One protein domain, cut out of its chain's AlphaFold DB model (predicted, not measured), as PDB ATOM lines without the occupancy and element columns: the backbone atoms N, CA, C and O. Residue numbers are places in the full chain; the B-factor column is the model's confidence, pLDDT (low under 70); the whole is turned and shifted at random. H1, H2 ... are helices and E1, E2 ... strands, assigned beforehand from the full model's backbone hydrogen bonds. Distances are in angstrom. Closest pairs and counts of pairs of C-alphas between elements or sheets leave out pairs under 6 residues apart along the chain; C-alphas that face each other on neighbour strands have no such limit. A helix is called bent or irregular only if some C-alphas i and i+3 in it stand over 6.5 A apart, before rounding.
ATOM      1  N   TYR A  25      26.800  -3.753  35.934       95.88
ATOM      2  CA  TYR A  25      26.325  -2.421  36.291       95.88
ATOM      3  C   TYR A  25      25.211  -2.013  35.322       95.88
ATOM      4  O   TYR A  25      25.519  -1.751  34.155       95.88
ATOM      5  N   PRO A  26      23.940  -1.972  35.759       97.25
ATOM      6  CA  PRO A  26      22.840  -1.501  34.926       97.25
ATOM      7  C   PRO A  26      22.946   0.016  34.723       97.25
ATOM      8  O   PRO A  26      23.450   0.743  35.581       97.25
ATOM      9  N   LYS A  27      22.450   0.515  33.590       97.06
ATOM     10  CA  LYS A  27      22.433   1.950  33.276       97.06
ATOM     11  C   LYS A  27      21.460   2.730  34.157       97.06
ATOM     12  O   LYS A  27      21.720   3.885  34.483       97.06
ATOM     13  N   ASN A  28      20.316   2.134  34.484       95.19
ATOM     14  CA  ASN A  28      19.256   2.743  35.280       95.19
ATOM     15  C   ASN A  28      18.400   1.655  35.957       95.19
ATOM     16  O   ASN A  28      18.571   0.466  35.684       95.19
ATOM     17  N   SER A  29      17.472   2.073  36.822       97.56
ATOM     18  CA  SER A  29      16.587   1.164  37.565       97.56
ATOM     19  C   SER A  29      15.659   0.354  36.661       97.56
ATOM     20  O   SER A  29      15.419  -0.812  36.936       97.56
ATOM     21  N   TYR A  30      15.188   0.928  35.547       97.44
ATOM     22  CA  TYR A  30      14.365   0.189  34.589       97.44
ATOM     23  C   TYR A  30      15.125  -1.014  34.015       97.44
ATOM     24  O   TYR A  30      14.559  -2.099  33.911       97.44
ATOM     25  N   VAL A  31      16.416  -0.856  33.696       97.69
ATOM     26  CA  VAL A  31      17.241  -1.988  33.260       97.69
ATOM     27  C   VAL A  31      17.419  -3.004  34.381       97.69
ATOM     28  O   VAL A  31      17.269  -4.192  34.134       97.69
ATOM     29  N   GLU A  32      17.709  -2.562  35.603       97.44
ATOM     30  CA  GLU A  32      17.863  -3.460  36.756       97.44
ATOM     31  C   GLU A  32      16.606  -4.306  37.024       97.44
ATOM     32  O   GLU A  32      16.712  -5.477  37.375       97.44
ATOM     33  N   GLU A  33      15.419  -3.737  36.809       97.81
ATOM     34  CA  GLU A  33      14.131  -4.415  36.992       97.81
ATOM     35  C   GLU A  33      13.780  -5.388  35.852       97.81
ATOM     36  O   GLU A  33      13.029  -6.339  36.071       97.81
ATOM     37  N   ASN A  34      14.308  -5.166  34.642       97.75
ATOM     38  CA  ASN A  34      13.925  -5.904  33.430       97.75
ATOM     39  C   ASN A  34      15.050  -6.768  32.833       97.75
ATOM     40  O   ASN A  34      14.820  -7.454  31.836       97.75
ATOM     41  N   LEU A  35      16.241  -6.766  33.431       97.94
ATOM     42  CA  LEU A  35      17.383  -7.593  33.047       97.94
ATOM     43  C   LEU A  35      17.914  -8.337  34.275       97.94
ATOM     44  O   LEU A  35      18.372  -7.713  35.231       97.94
ATOM     45  N   ASP A  36      17.922  -9.671  34.241       97.00
ATOM     46  CA  ASP A  36      18.483 -10.464  35.339       97.00
ATOM     47  C   ASP A  36      20.015 -10.351  35.357       97.00
ATOM     48  O   ASP A  36      20.744 -11.084  34.685       97.00
ATOM     49  N   LEU A  37      20.522  -9.425  36.171       95.81
ATOM     50  CA  LEU A  37      21.952  -9.142  36.288       95.81
ATOM     51  C   LEU A  37      22.767 -10.337  36.809       95.81
ATOM     52  O   LEU A  37      23.958 -10.450  36.500       95.81
ATOM     53  N   ASN A  38      22.154 -11.241  37.580       93.50
ATOM     54  CA  ASN A  38      22.832 -12.446  38.057       93.50
ATOM     55  C   ASN A  38      22.960 -13.471  36.928       93.50
ATOM     56  O   ASN A  38      24.038 -14.042  36.751       93.50
ATOM     57  N   ALA A  39      21.900 -13.662  36.139       94.62
ATOM     58  CA  ALA A  39      21.942 -14.506  34.949       94.62
ATOM     59  C   ALA A  39      22.949 -13.964  33.925       94.62
ATOM     60  O   ALA A  39      23.790 -14.716  33.439       94.62
ATOM     61  N   VAL A  40      22.961 -12.649  33.683       95.56
ATOM     62  CA  VAL A  40      23.954 -11.987  32.818       95.56
ATOM     63  C   VAL A  40      25.381 -12.274  33.292       95.56
ATOM     64  O   VAL A  40      26.225 -12.685  32.497       95.56
ATOM     65  N   SER A  41      25.657 -12.106  34.590       92.31
ATOM     66  CA  SER A  41      26.966 -12.398  35.193       92.31
ATOM     67  C   SER A  41      27.376 -13.866  35.016       92.31
ATOM     68  O   SER A  41      28.523 -14.169  34.659       92.31
ATOM     69  N   LEU A  42      26.432 -14.788  35.227       90.62
ATOM     70  CA  LEU A  42      26.648 -16.226  35.101       90.62
ATOM     71  C   LEU A  42      26.946 -16.628  33.655       90.62
ATOM     72  O   LEU A  42      27.928 -17.327  33.402       90.62
ATOM     73  N   ILE A  43      26.132 -16.168  32.709       92.69
ATOM     74  CA  ILE A  43      26.286 -16.481  31.289       92.69
ATOM     75  C   ILE A  43      27.583 -15.883  30.768       92.69
ATOM     76  O   ILE A  43      28.343 -16.593  30.113       92.69
ATOM     77  N   PHE A  44      27.893 -14.632  31.119       92.19
ATOM     78  CA  PHE A  44      29.170 -14.017  30.774       92.19
ATOM     79  C   PHE A  44      30.343 -14.888  31.238       92.19
ATOM     80  O   PHE A  44      31.229 -15.211  30.454       92.19
ATOM     81  N   SER A  45      30.305 -15.346  32.492       87.62
ATOM     82  CA  SER A  45      31.339 -16.199  33.089       87.62
ATOM     83  C   SER A  45      31.516 -17.547  32.373       87.62
ATOM     84  O   SER A  45      32.616 -18.098  32.354       87.62
ATOM     85  N   GLN A  46      30.443 -18.087  31.790       88.06
ATOM     86  CA  GLN A  46      30.440 -19.362  31.064       88.06
ATOM     87  C   GLN A  46      30.697 -19.220  29.559       88.06
ATOM     88  O   GLN A  46      30.917 -20.228  28.881       88.06
ATOM     89  N   SER A  47      30.646 -17.996  29.035       88.94
ATOM     90  CA  SER A  47      30.746 -17.737  27.606       88.94
ATOM     91  C   SER A  47      32.183 -17.865  27.116       88.94
ATOM     92  O   SER A  47      33.153 -17.488  27.783       88.94
ATOM     93  N   ILE A  48      32.322 -18.432  25.923       87.75
ATOM     94  CA  ILE A  48      33.619 -18.655  25.284       87.75
ATOM     95  C   ILE A  48      34.248 -17.334  24.838       87.75
ATOM     96  O   ILE A  48      35.456 -17.158  25.014       87.75
ATOM     97  N   ASP A  49      33.432 -16.450  24.276       87.44
ATOM     98  CA  ASP A  49      33.781 -15.149  23.718       87.44
ATOM     99  C   ASP A  49      32.537 -14.234  23.705       87.44
ATOM    100  O   ASP A  49      31.476 -14.602  24.217       87.44
ATOM    101  N   ALA A  50      32.675 -13.028  23.147       90.38
ATOM    102  CA  ALA A  50      31.586 -12.056  23.064       90.38
ATOM    103  C   ALA A  50      30.408 -12.532  22.198       90.38
ATOM    104  O   ALA A  50      29.269 -12.189  22.500       90.38
ATOM    105  N   ALA A  51      30.661 -13.329  21.156       93.06
ATOM    106  CA  ALA A  51      29.618 -13.807  20.251       93.06
ATOM    107  C   ALA A  51      28.775 -14.915  20.902       93.06
ATOM    108  O   ALA A  51      27.548 -14.894  20.809       93.06
ATOM    109  N   ASP A  52      29.414 -15.852  21.611       94.75
ATOM    110  CA  ASP A  52      28.725 -16.846  22.446       94.75
ATOM    111  C   ASP A  52      27.929 -16.152  23.562       94.75
ATOM    112  O   ASP A  52      26.773 -16.495  23.805       94.75
ATOM    113  N   PHE A  53      28.505 -15.118  24.186       95.38
ATOM    114  CA  PHE A  53      27.809 -14.331  25.202       95.38
ATOM    115  C   PHE A  53      26.558 -13.640  24.651       95.38
ATOM    116  O   PHE A  53      25.482 -13.799  25.224       95.38
ATOM    117  N   GLU A  54      26.674 -12.932  23.526       96.69
ATOM    118  CA  GLU A  54      25.548 -12.285  22.844       96.69
ATOM    119  C   GLU A  54      24.465 -13.299  22.454       96.69
ATOM    120  O   GLU A  54      23.281 -13.089  22.716       96.69
ATOM    121  N   THR A  55      24.869 -14.442  21.895       96.25
ATOM    122  CA  THR A  55      23.938 -15.505  21.492       96.25
ATOM    123  C   THR A  55      23.146 -16.032  22.686       96.25
ATOM    124  O   THR A  55      21.926 -16.155  22.617       96.25
ATOM    125  N   ARG A  56      23.824 -16.326  23.803       95.69
ATOM    126  CA  ARG A  56      23.175 -16.840  25.017       95.69
ATOM    127  C   ARG A  56      22.304 -15.799  25.702       95.69
ATOM    128  O   ARG A  56      21.261 -16.149  26.240       95.69
ATOM    129  N   LEU A  57      22.709 -14.531  25.659       95.62
ATOM    130  CA  LEU A  57      21.946 -13.422  26.223       95.62
ATOM    131  C   LEU A  57      20.561 -13.279  25.568       95.62
ATOM    132  O   LEU A  57      19.603 -12.907  26.239       95.62
ATOM    133  N   ASN A  58      20.459 -13.626  24.282       96.38
ATOM    134  CA  ASN A  58      19.223 -13.578  23.497       96.38
ATOM    135  C   ASN A  58      18.560 -14.953  23.316       96.38
ATOM    136  O   ASN A  58      17.654 -15.097  22.492       96.38
ATOM    137  N   TYR A  59      19.005 -15.983  24.042       94.25
ATOM    138  CA  TYR A  59      18.435 -17.316  23.895       94.25
ATOM    139  C   TYR A  59      16.998 -17.339  24.456       94.25
ATOM    140  O   TYR A  59      16.794 -16.982  25.620       94.25
ATOM    141  N   PRO A  60      15.984 -17.752  23.667       84.75
ATOM    142  CA  PRO A  60      14.575 -17.551  24.018       84.75
ATOM    143  C   PRO A  60      14.137 -18.320  25.272       84.75
ATOM    144  O   PRO A  60      13.244 -17.869  25.988       84.75
ATOM    145  N   ASP A  61      14.782 -19.452  25.562       87.94
ATOM    146  CA  ASP A  61      14.409 -20.319  26.684       87.94
ATOM    147  C   ASP A  61      14.905 -19.800  28.048       87.94
ATOM    148  O   ASP A  61      14.335 -20.151  29.080       87.94
ATOM    149  N   GLU A  62      15.928 -18.938  28.072       80.56
ATOM    150  CA  GLU A  62      16.592 -18.488  29.308       80.56
ATOM    151  C   GLU A  62      15.896 -17.275  29.961       80.56
ATOM    152  O   GLU A  62      16.124 -16.989  31.134       80.56
ATOM    153  N   ARG A  63      15.025 -16.562  29.223       87.69
ATOM    154  CA  ARG A  63      14.221 -15.409  29.701       87.69
ATOM    155  C   ARG A  63      15.008 -14.379  30.534       87.69
ATOM    156  O   ARG A  63      14.507 -13.861  31.531       87.69
ATOM    157  N   ILE A  64      16.232 -14.069  30.110       94.50
ATOM    158  CA  ILE A  64      17.178 -13.205  30.844       94.50
ATOM    159  C   ILE A  64      16.752 -11.730  30.829       94.50
ATOM    160  O   ILE A  64      17.009 -10.993  31.780       94.50
ATOM    161  N   SER A  65      16.119 -11.298  29.738       96.25
ATOM    162  CA  SER A  65      15.727  -9.914  29.484       96.25
ATOM    163  C   SER A  65      14.245  -9.840  29.138       96.25
ATOM    164  O   SER A  65      13.751 -10.637  28.342       96.25
ATOM    165  N   ASN A  66      13.561  -8.850  29.704       96.06
ATOM    166  CA  ASN A  66      12.240  -8.389  29.278       96.06
ATOM    167  C   ASN A  66      12.292  -6.919  28.816       96.06
ATOM    168  O   ASN A  66      11.285  -6.220  28.884       96.06
ATOM    169  N   LEU A  67      13.470  -6.424  28.418       97.19
ATOM    170  CA  LEU A  67      13.647  -5.039  27.981       97.19
ATOM    171  C   LEU A  67      12.823  -4.752  26.722       97.19
ATOM    172  O   LEU A  67      12.921  -5.493  25.751       97.19
ATOM    173  N   ASP A  68      12.062  -3.661  26.753       97.31
ATOM    174  CA  ASP A  68      11.313  -3.093  25.626       97.31
ATOM    175  C   ASP A  68      11.473  -1.565  25.688       97.31
ATOM    176  O   ASP A  68      10.601  -0.828  26.156       97.31
ATOM    177  N   LEU A  69      12.663  -1.073  25.330       96.94
ATOM    178  CA  LEU A  69      12.999   0.350  25.434       96.94
ATOM    179  C   LEU A  69      12.301   1.182  24.357       96.94
ATOM    180  O   LEU A  69      12.023   2.368  24.565       96.94
ATOM    181  N   ASN A  70      12.026   0.588  23.194       95.31
ATOM    182  CA  ASN A  70      11.335   1.271  22.104       95.31
ATOM    183  C   ASN A  70       9.799   1.215  22.230       95.31
ATOM    184  O   ASN A  70       9.122   1.945  21.500       95.31
ATOM    185  N   HIS A  71       9.280   0.463  23.207       96.44
ATOM    186  CA  HIS A  71       7.864   0.298  23.527       96.44
ATOM    187  C   HIS A  71       7.049  -0.277  22.357       96.44
ATOM    188  O   HIS A  71       5.912   0.144  22.119       96.44
ATOM    189  N   ASP A  72       7.630  -1.209  21.594       96.19
ATOM    190  CA  ASP A  72       6.960  -1.876  20.472       96.19
ATOM    191  C   ASP A  72       6.248  -3.185  20.874       96.19
ATOM    192  O   ASP A  72       5.562  -3.806  20.049       96.19
ATOM    193  N   GLY A  73       6.352  -3.569  22.151       96.25
ATOM    194  CA  GLY A  73       5.756  -4.772  22.718       96.25
ATOM    195  C   GLY A  73       6.567  -6.043  22.464       96.25
ATOM    196  O   GLY A  73       6.065  -7.140  22.735       96.25
ATOM    197  N   LYS A  74       7.785  -5.931  21.929       94.81
ATOM    198  CA  LYS A  74       8.726  -7.038  21.746       94.81
ATOM    199  C   LYS A  74       9.931  -6.841  22.650       94.81
ATOM    200  O   LYS A  74      10.309  -5.731  22.991       94.81
ATOM    201  N   VAL A  75      10.547  -7.959  23.022       95.31
ATOM    202  CA  VAL A  75      11.817  -7.916  23.744       95.31
ATOM    203  C   VAL A  75      12.904  -7.442  22.783       95.31
ATOM    204  O   VAL A  75      13.080  -8.028  21.710       95.31
ATOM    205  N   ASP A  76      13.620  -6.396  23.179       96.50
ATOM    206  CA  ASP A  76      14.733  -5.831  22.429       96.50
ATOM    207  C   ASP A  76      15.866  -6.852  22.262       96.50
ATOM    208  O   ASP A  76      16.218  -7.591  23.189       96.50
ATOM    209  N   TYR A  77      16.513  -6.827  21.096       97.00
ATOM    210  CA  TYR A  77      17.752  -7.568  20.877       97.00
ATOM    211  C   TYR A  77      18.908  -6.923  21.645       97.00
ATOM    212  O   TYR A  77      19.133  -5.714  21.546       97.00
ATOM    213  N   LEU A  78      19.678  -7.733  22.372       97.75
ATOM    214  CA  LEU A  78      20.844  -7.282  23.123       97.75
ATOM    215  C   LEU A  78      22.131  -7.632  22.384       97.75
ATOM    216  O   LEU A  78      22.488  -8.800  22.286       97.75
ATOM    217  N   ARG A  79      22.878  -6.630  21.931       96.94
ATOM    218  CA  ARG A  79      24.223  -6.822  21.382       96.94
ATOM    219  C   ARG A  79      25.313  -6.594  22.423       96.94
ATOM    220  O   ARG A  79      25.127  -5.852  23.391       96.94
ATOM    221  N   VAL A  80      26.485  -7.158  22.175       97.00
ATOM    222  CA  VAL A  80      27.670  -7.039  23.021       97.00
ATOM    223  C   VAL A  80      28.776  -6.311  22.260       97.00
ATOM    224  O   VAL A  80      29.135  -6.664  21.141       97.00
ATOM    225  N   SER A  81      29.369  -5.299  22.891       91.06
ATOM    226  CA  SER A  81      30.596  -4.664  22.408       91.06
ATOM    227  C   SER A  81      31.666  -4.640  23.492       91.06
ATOM    228  O   SER A  81      31.373  -4.663  24.686       91.06
ATOM    229  N   GLU A  82      32.931  -4.617  23.080       90.19
ATOM    230  CA  GLU A  82      34.070  -4.642  23.994       90.19
ATOM    231  C   GLU A  82      34.956  -3.412  23.796       90.19
ATOM    232  O   GLU A  82      35.206  -2.970  22.672       90.19
ATOM    233  N   LYS A  83      35.483  -2.874  24.896       86.19
ATOM    234  CA  LYS A  83      36.471  -1.792  24.887       86.19
ATOM    235  C   LYS A  83      37.554  -2.059  25.923       86.19
ATOM    236  O   LYS A  83      37.277  -2.559  27.006       86.19
ATOM    237  N   ILE A  84      38.790  -1.675  25.622       86.50
ATOM    238  CA  ILE A  84      39.897  -1.700  26.583       86.50
ATOM    239  C   ILE A  84      40.295  -0.266  26.926       86.50
ATOM    240  O   ILE A  84      40.528   0.553  26.037       86.50
ATOM    241  N   GLN A  85      40.384   0.043  28.220       83.19
ATOM    242  CA  GLN A  85      40.819   1.343  28.722       83.19
ATOM    243  C   GLN A  85      41.613   1.170  30.019       83.19
ATOM    244  O   GLN A  85      41.096   0.620  30.983       83.19
ATOM    245  N   ASN A  86      42.859   1.655  30.062       83.00
ATOM    246  CA  ASN A  86      43.703   1.670  31.271       83.00
ATOM    247  C   ASN A  86      43.751   0.318  32.015       83.00
ATOM    248  O   ASN A  86      43.519   0.262  33.219       83.00
ATOM    249  N   ASN A  87      44.004  -0.777  31.290       80.38
ATOM    250  CA  ASN A  87      44.028  -2.153  31.815       80.38
ATOM    251  C   ASN A  87      42.673  -2.701  32.297       80.38
ATOM    252  O   ASN A  87      42.623  -3.778  32.891       80.38
ATOM    253  N   ILE A  88      41.573  -2.014  32.005       80.50
ATOM    254  CA  ILE A  88      40.216  -2.494  32.249       80.50
ATOM    255  C   ILE A  88      39.608  -2.889  30.903       80.50
ATOM    256  O   ILE A  88      39.542  -2.072  29.983       80.50
ATOM    257  N   LYS A  89      39.173  -4.145  30.784       85.06
ATOM    258  CA  LYS A  89      38.293  -4.591  29.701       85.06
ATOM    259  C   LYS A  89      36.853  -4.310  30.130       85.06
ATOM    260  O   LYS A  89      36.423  -4.753  31.192       85.06
ATOM    261  N   ILE A  90      36.146  -3.539  29.320       89.50
ATOM    262  CA  ILE A  90      34.766  -3.116  29.523       89.50
ATOM    263  C   ILE A  90      33.923  -3.848  28.486       89.50
ATOM    264  O   ILE A  90      34.133  -3.671  27.286       89.50
ATOM    265  N   ILE A  91      32.990  -4.667  28.950       94.75
ATOM    266  CA  ILE A  91      31.952  -5.272  28.117       94.75
ATOM    267  C   ILE A  91      30.720  -4.386  28.234       94.75
ATOM    268  O   ILE A  91      30.292  -4.080  29.347       94.75
ATOM    269  N   ILE A  92      30.170  -3.957  27.108       96.25
ATOM    270  CA  ILE A  92      29.001  -3.086  27.033       96.25
ATOM    271  C   ILE A  92      27.881  -3.887  26.378       96.25
ATOM    272  O   ILE A  92      28.020  -4.341  25.243       96.25
ATOM    273  N   ILE A  93      26.781  -4.047  27.103       98.12
ATOM    274  CA  ILE A  93      25.544  -4.645  26.611       98.12
ATOM    275  C   ILE A  93      24.663  -3.502  26.120       98.12
ATOM    276  O   ILE A  93      24.462  -2.523  26.847       98.12
ATOM    277  N   GLN A  94      24.158  -3.611  24.895       98.12
ATOM    278  CA  GLN A  94      23.385  -2.560  24.239       98.12
ATOM    279  C   GLN A  94      22.095  -3.139  23.657       98.12
ATOM    280  O   GLN A  94      22.140  -4.179  23.014       98.12
ATOM    281  N   SER A  95      20.970  -2.458  23.848       97.62
ATOM    282  CA  SER A  95      19.693  -2.794  23.207       97.62
ATOM    283  C   SER A  95      19.607  -2.144  21.819       97.62
ATOM    284  O   SER A  95      19.984  -0.979  21.656       97.62
ATOM    285  N   GLU A  96      19.138  -2.886  20.811       96.19
ATOM    286  CA  GLU A  96      18.790  -2.347  19.491       96.19
ATOM    287  C   GLU A  96      17.375  -1.754  19.495       96.19
ATOM    288  O   GLU A  96      16.391  -2.433  19.218       96.19
ATOM    289  N   ILE A  97      17.274  -0.450  19.752       94.81
ATOM    290  CA  ILE A  97      15.976   0.236  19.829       94.81
ATOM    291  C   ILE A  97      15.361   0.512  18.448       94.81
ATOM    292  O   ILE A  97      14.146   0.670  18.322       94.81
ATOM    293  N   LYS A  98      16.194   0.618  17.402       93.31
ATOM    294  CA  LYS A  98      15.816   0.780  15.983       93.31
ATOM    295  C   LYS A  98      16.936   0.217  15.100       93.31
ATOM    296  O   LYS A  98      18.067   0.152  15.576       93.31
ATOM    297  N   PRO A  99      16.689  -0.063  13.804       91.81
ATOM    298  CA  PRO A  99      17.727  -0.553  12.902       91.81
ATOM    299  C   PRO A  99      18.990   0.313  12.939       91.81
ATOM    300  O   PRO A  99      18.951   1.494  12.587       91.81
ATOM    301  N   ASN A 100      20.107  -0.289  13.348       89.81
ATOM    302  CA  ASN A 100      21.412   0.364  13.518       89.81
ATOM    303  C   ASN A 100      21.487   1.471  14.595       89.81
ATOM    304  O   ASN A 100      22.445   2.248  14.604       89.81
ATOM    305  N   ILE A 101      20.512   1.564  15.501       94.12
ATOM    306  CA  ILE A 101      20.510   2.507  16.626       94.12
ATOM    307  C   ILE A 101      20.489   1.703  17.918       94.12
ATOM    308  O   ILE A 101      19.547   0.960  18.187       94.12
ATOM    309  N   PHE A 102      21.526   1.899  18.726       96.00
ATOM    310  CA  PHE A 102      21.769   1.106  19.920       96.00
ATOM    311  C   PHE A 102      21.880   1.997  21.146       96.00
ATOM    312  O   PHE A 102      22.461   3.083  21.085       96.00
ATOM    313  N   GLU A 103      21.353   1.508  22.259       96.81
ATOM    314  CA  GLU A 103      21.421   2.169  23.550       96.81
ATOM    315  C   GLU A 103      22.116   1.261  24.565       96.81
ATOM    316  O   GLU A 103      21.737   0.107  24.733       96.81
ATOM    317  N   ASP A 104      23.132   1.778  25.258       97.62
ATOM    318  CA  ASP A 104      23.786   1.053  26.352       97.62
ATOM    319  C   ASP A 104      22.765   0.736  27.447       97.62
ATOM    320  O   ASP A 104      22.018   1.622  27.859       97.62
ATOM    321  N   VAL A 105      22.762  -0.500  27.947       97.69
ATOM    322  CA  VAL A 105      21.865  -0.933  29.032       97.69
ATOM    323  C   VAL A 105      22.630  -1.417  30.253       97.69
ATOM    324  O   VAL A 105      22.221  -1.133  31.374       97.69
ATOM    325  N   ALA A 106      23.766  -2.088  30.070       97.69
ATOM    326  CA  ALA A 106      24.575  -2.573  31.180       97.69
ATOM    327  C   ALA A 106      26.054  -2.681  30.803       97.69
ATOM    328  O   ALA A 106      26.409  -2.795  29.631       97.69
ATOM    329  N   THR A 107      26.925  -2.659  31.811       96.81
ATOM    330  CA  THR A 107      28.373  -2.813  31.625       96.81
ATOM    331  C   THR A 107      28.973  -3.834  32.582       96.81
ATOM    332  O   THR A 107      28.496  -4.013  33.702       96.81
ATOM    333  N   ILE A 108      30.045  -4.493  32.148       92.62
ATOM    334  CA  ILE A 108      30.864  -5.390  32.965       92.62
ATOM    335  C   ILE A 108      32.306  -4.901  32.899       92.62
ATOM    336  O   ILE A 108      32.874  -4.776  31.815       92.62
ATOM    337  N   ASN A 109      32.910  -4.660  34.062       89.00
ATOM    338  CA  ASN A 109      34.287  -4.181  34.166       89.00
ATOM    339  C   ASN A 109      35.211  -5.294  34.658       89.00
ATOM    340  O   ASN A 109      34.988  -5.876  35.719       89.00
ATOM    341  N   ILE A 110      36.277  -5.551  33.905       84.38
ATOM    342  CA  ILE A 110      37.232  -6.628  34.165       84.38
ATOM    343  C   ILE A 110      38.627  -6.025  34.247       84.38
ATOM    344  O   ILE A 110      39.143  -5.480  33.271       84.38
ATOM    345  N   ILE A 111      39.261  -6.145  35.410       79.62
ATOM    346  CA  ILE A 111      40.644  -5.705  35.599       79.62
ATOM    347  C   ILE A 111      41.577  -6.767  35.013       79.62
ATOM    348  O   ILE A 111      41.597  -7.912  35.465       79.62
ATOM    349  N   MET A 112      42.381  -6.385  34.024       72.00
ATOM    350  CA  MET A 112      43.394  -7.256  33.434       72.00
ATOM    351  C   MET A 112      44.642  -7.246  34.327       72.00
ATOM    352  O   MET A 112      45.496  -6.363  34.226       72.00
ATOM    353  N   ASN A 113      44.748  -8.214  35.240       61.16
ATOM    354  CA  ASN A 113      45.927  -8.356  36.096       61.16
ATOM    355  C   ASN A 113      47.147  -8.819  35.278       61.16
ATOM    356  O   ASN A 113      47.152  -9.897  34.690       61.16
ATOM    357  N   SER A 114      48.229  -8.034  35.318       48.88
ATOM    358  CA  SER A 114      49.481  -8.220  34.559       48.88
ATOM    359  C   SER A 114      50.341  -9.445  34.959       48.88
ATOM    360  O   SER A 114      51.532  -9.471  34.657       48.88
ATOM    361  N   ILE A 130      39.685 -15.588  32.936       50.91
ATOM    362  CA  ILE A 130      39.512 -14.868  34.211       50.91
ATOM    363  C   ILE A 130      39.234 -15.874  35.342       50.91
ATOM    364  O   ILE A 130      39.660 -15.681  36.484       50.91
ATOM    365  N   ILE A 131      38.568 -16.985  35.021       45.56
ATOM    366  CA  ILE A 131      38.328 -18.115  35.924       45.56
ATOM    367  C   ILE A 131      39.468 -19.120  35.759       45.56
ATOM    368  O   ILE A 131      39.315 -20.165  35.138       45.56
ATOM    369  N   ILE A 132      40.639 -18.797  36.310       42.69
ATOM    370  CA  ILE A 132      41.801 -19.692  36.276       42.69
ATOM    371  C   ILE A 132      41.374 -21.108  36.723       42.69
ATOM    372  O   ILE A 132      40.956 -21.271  37.875       42.69
ATOM    373  N   PRO A 133      41.536 -22.162  35.897       38.38
ATOM    374  CA  PRO A 133      41.627 -23.503  36.434       38.38
ATOM    375  C   PRO A 133      42.945 -23.556  37.206       38.38
ATOM    376  O   PRO A 133      44.025 -23.621  36.622       38.38
ATOM    377  N   PHE A 134      42.864 -23.538  38.536       36.97
ATOM    378  CA  PHE A 134      43.985 -23.694  39.480       36.97
ATOM    379  C   PHE A 134      44.765 -25.026  39.308       36.97
ATOM    380  O   PHE A 134      45.618 -25.388  40.110       36.97
ATOM    381  N   VAL A 135      44.506 -25.779  38.239       40.50
ATOM    382  CA  VAL A 135      45.080 -27.096  37.963       40.50
ATOM    383  C   VAL A 135      46.559 -27.014  37.548       40.50
ATOM    384  O   VAL A 135      47.283 -27.983  37.745       40.50
ATOM    385  N   PHE A 136      47.058 -25.872  37.053       42.62
ATOM    386  CA  PHE A 136      48.440 -25.791  36.544       42.62
ATOM    387  C   PHE A 136      49.513 -25.320  37.537       42.62
ATOM    388  O   PHE A 136      50.691 -25.551  37.294       42.62
ATOM    389  N   THR A 137      49.169 -24.735  38.687       42.59
ATOM    390  CA  THR A 137      50.210 -24.229  39.609       42.59
ATOM    391  C   THR A 137      50.808 -25.329  40.490       42.59
ATOM    392  O   THR A 137      51.984 -25.274  40.844       42.59
ATOM    393  N   VAL A 138      50.029 -26.360  40.828       39.81
ATOM    394  CA  VAL A 138      50.504 -27.429  41.721       39.81
ATOM    395  C   VAL A 138      51.462 -28.384  40.998       39.81
ATOM    396  O   VAL A 138      52.398 -28.883  41.619       39.81
ATOM    397  N   LEU A 139      51.286 -28.599  39.687       37.66
ATOM    398  CA  LEU A 139      52.121 -29.530  38.922       37.66
ATOM    399  C   LEU A 139      53.519 -28.959  38.615       37.66
ATOM    400  O   LEU A 139      54.496 -29.694  38.738       37.66
ATOM    401  N   ASP A 140      53.651 -27.657  38.332       39.41
ATOM    402  CA  ASP A 140      54.963 -27.021  38.097       39.41
ATOM    403  C   ASP A 140      55.826 -26.945  39.368       39.41
ATOM    404  O   ASP A 140      57.035 -27.177  39.323       39.41
ATOM    405  N   VAL A 141      55.210 -26.719  40.534       49.22
ATOM    406  CA  VAL A 141      55.918 -26.745  41.828       49.22
ATOM    407  C   VAL A 141      56.411 -28.156  42.172       49.22
ATOM    408  O   VAL A 141      57.440 -28.305  42.835       49.22
ATOM    409  N   PHE A 142      55.709 -29.194  41.706       45.50
ATOM    410  CA  PHE A 142      56.065 -30.589  41.969       45.50
ATOM    411  C   PHE A 142      57.050 -31.174  40.943       45.50
ATOM    412  O   PHE A 142      57.846 -32.041  41.298       45.50
ATOM    413  N   LEU A 143      57.030 -30.701  39.689       45.97
ATOM    414  CA  LEU A 143      57.889 -31.217  38.615       45.97
ATOM    415  C   LEU A 143      59.237 -30.492  38.478       45.97
ATOM    416  O   LEU A 143      60.170 -31.096  37.952       45.97
ATOM    417  N   HIS A 144      59.381 -29.251  38.960       46.69
ATOM    418  CA  HIS A 144      60.621 -28.472  38.791       46.69
ATOM    419  C   HIS A 144      61.549 -28.437  40.017       46.69
ATOM    420  O   HIS A 144      62.555 -27.732  40.012       46.69
ATOM    421  N   ARG A 145      61.256 -29.216  41.069       47.97
ATOM    422  CA  ARG A 145      62.201 -29.451  42.171       47.97
ATOM    423  C   ARG A 145      63.008 -30.730  41.918       47.97
ATOM    424  O   ARG A 145      62.723 -31.788  42.479       47.97
TER     425      ARG A 145
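This is residues 25 to 114 and 130 to 145 of the 146 residues of an uncharacterized protein of Flavobacterium anhuiense (UniProt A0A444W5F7). A strongly twisted sheet of three strands, E1, E2 and E3, forms a wall with H3 packed over its edge strand E1 and H2 packed on H3, while short H1 only grazes the sheet. Away from this body sticks out a tail, residues 132 to 145 with H4, and it makes much of the length. The printed part has 106 residues, with four named helices and three named strands in the order H1 H2 H3 E1 E2 E3 H4. The sheet runs E1 E2 E3, antiparallel throughout, and the class is mixed, helices and strands. The whole is loose, with a radius of gyration of the C-alphas of 17.3 A, and spans 65 by 33 by 24 A, only just elongated.

E2, residues 88 to 98, is 29.5 A long from first to last C-alpha. E3, residues 101 to 111, is 28.9 A long, and E1, residues 78 to 85, is 22.5 A long, with C-alpha 78 at (20.844, -7.282, 23.123). H3 is residues 50 to 57, 10.2 A, and H2 is residues 37 to 46, 14.3 A. H1, residues 29 to 34, is 8.6 A long and begins with C-alpha 29 at (16.587, 1.164, 37.565). H4, residues 135 to 143, is 13.5 A long and ends with C-alpha 143 at (57.889, -31.217, 38.615); it is irregular, but only just, with C-alphas 135 and 138 6.6 A apart.

The strands form a meander, each the antiparallel neighbour of the one before. In the hairpin E1 and E2, N 81 and O 92 are within hydrogen-bond range at 2.9 A. In the hairpin E2 and E3, N 91 and O 108 are at 2.9 A. E3 bends by 61 degrees at residue 105, and residues 25 to 26 pair antiparallel with its residues 106 to 107. H3 is on the sheet at a height of 8.1 A, over E1 and slantwise to the strands at 37 degrees on the local plane; the closest C-alphas are those of Glu 54 and Val 80, 5.7 A. H2 touches H3 at a steep tilt of 45 degrees, opposite ways, closest at the C-alphas of Phe 44 and Phe 53, 5.7 A. H2 only grazes the sheet. H1 also only grazes it, and the C-alphas of Val 31 and Val 105 of E3 are 6.4 A apart. H4 is not on the sheet. In H1, H2 and H3 every O i to N i+4 pair is within hydrogen-bond range; in H4 2 of 5 are, and 1 of 6 O i to N i+3 pairs.

The C-alphas of Asp 72 and Arg 145 are the two farthest apart, 65.4 A. Residues 115 to 129 are not printed, with 12.0 A between C-alphas 114 and 130. The link from H3 to E1, residues 58 to 77, is long. Residues 113 to 114 and 130 to 145 have pLDDT under 70.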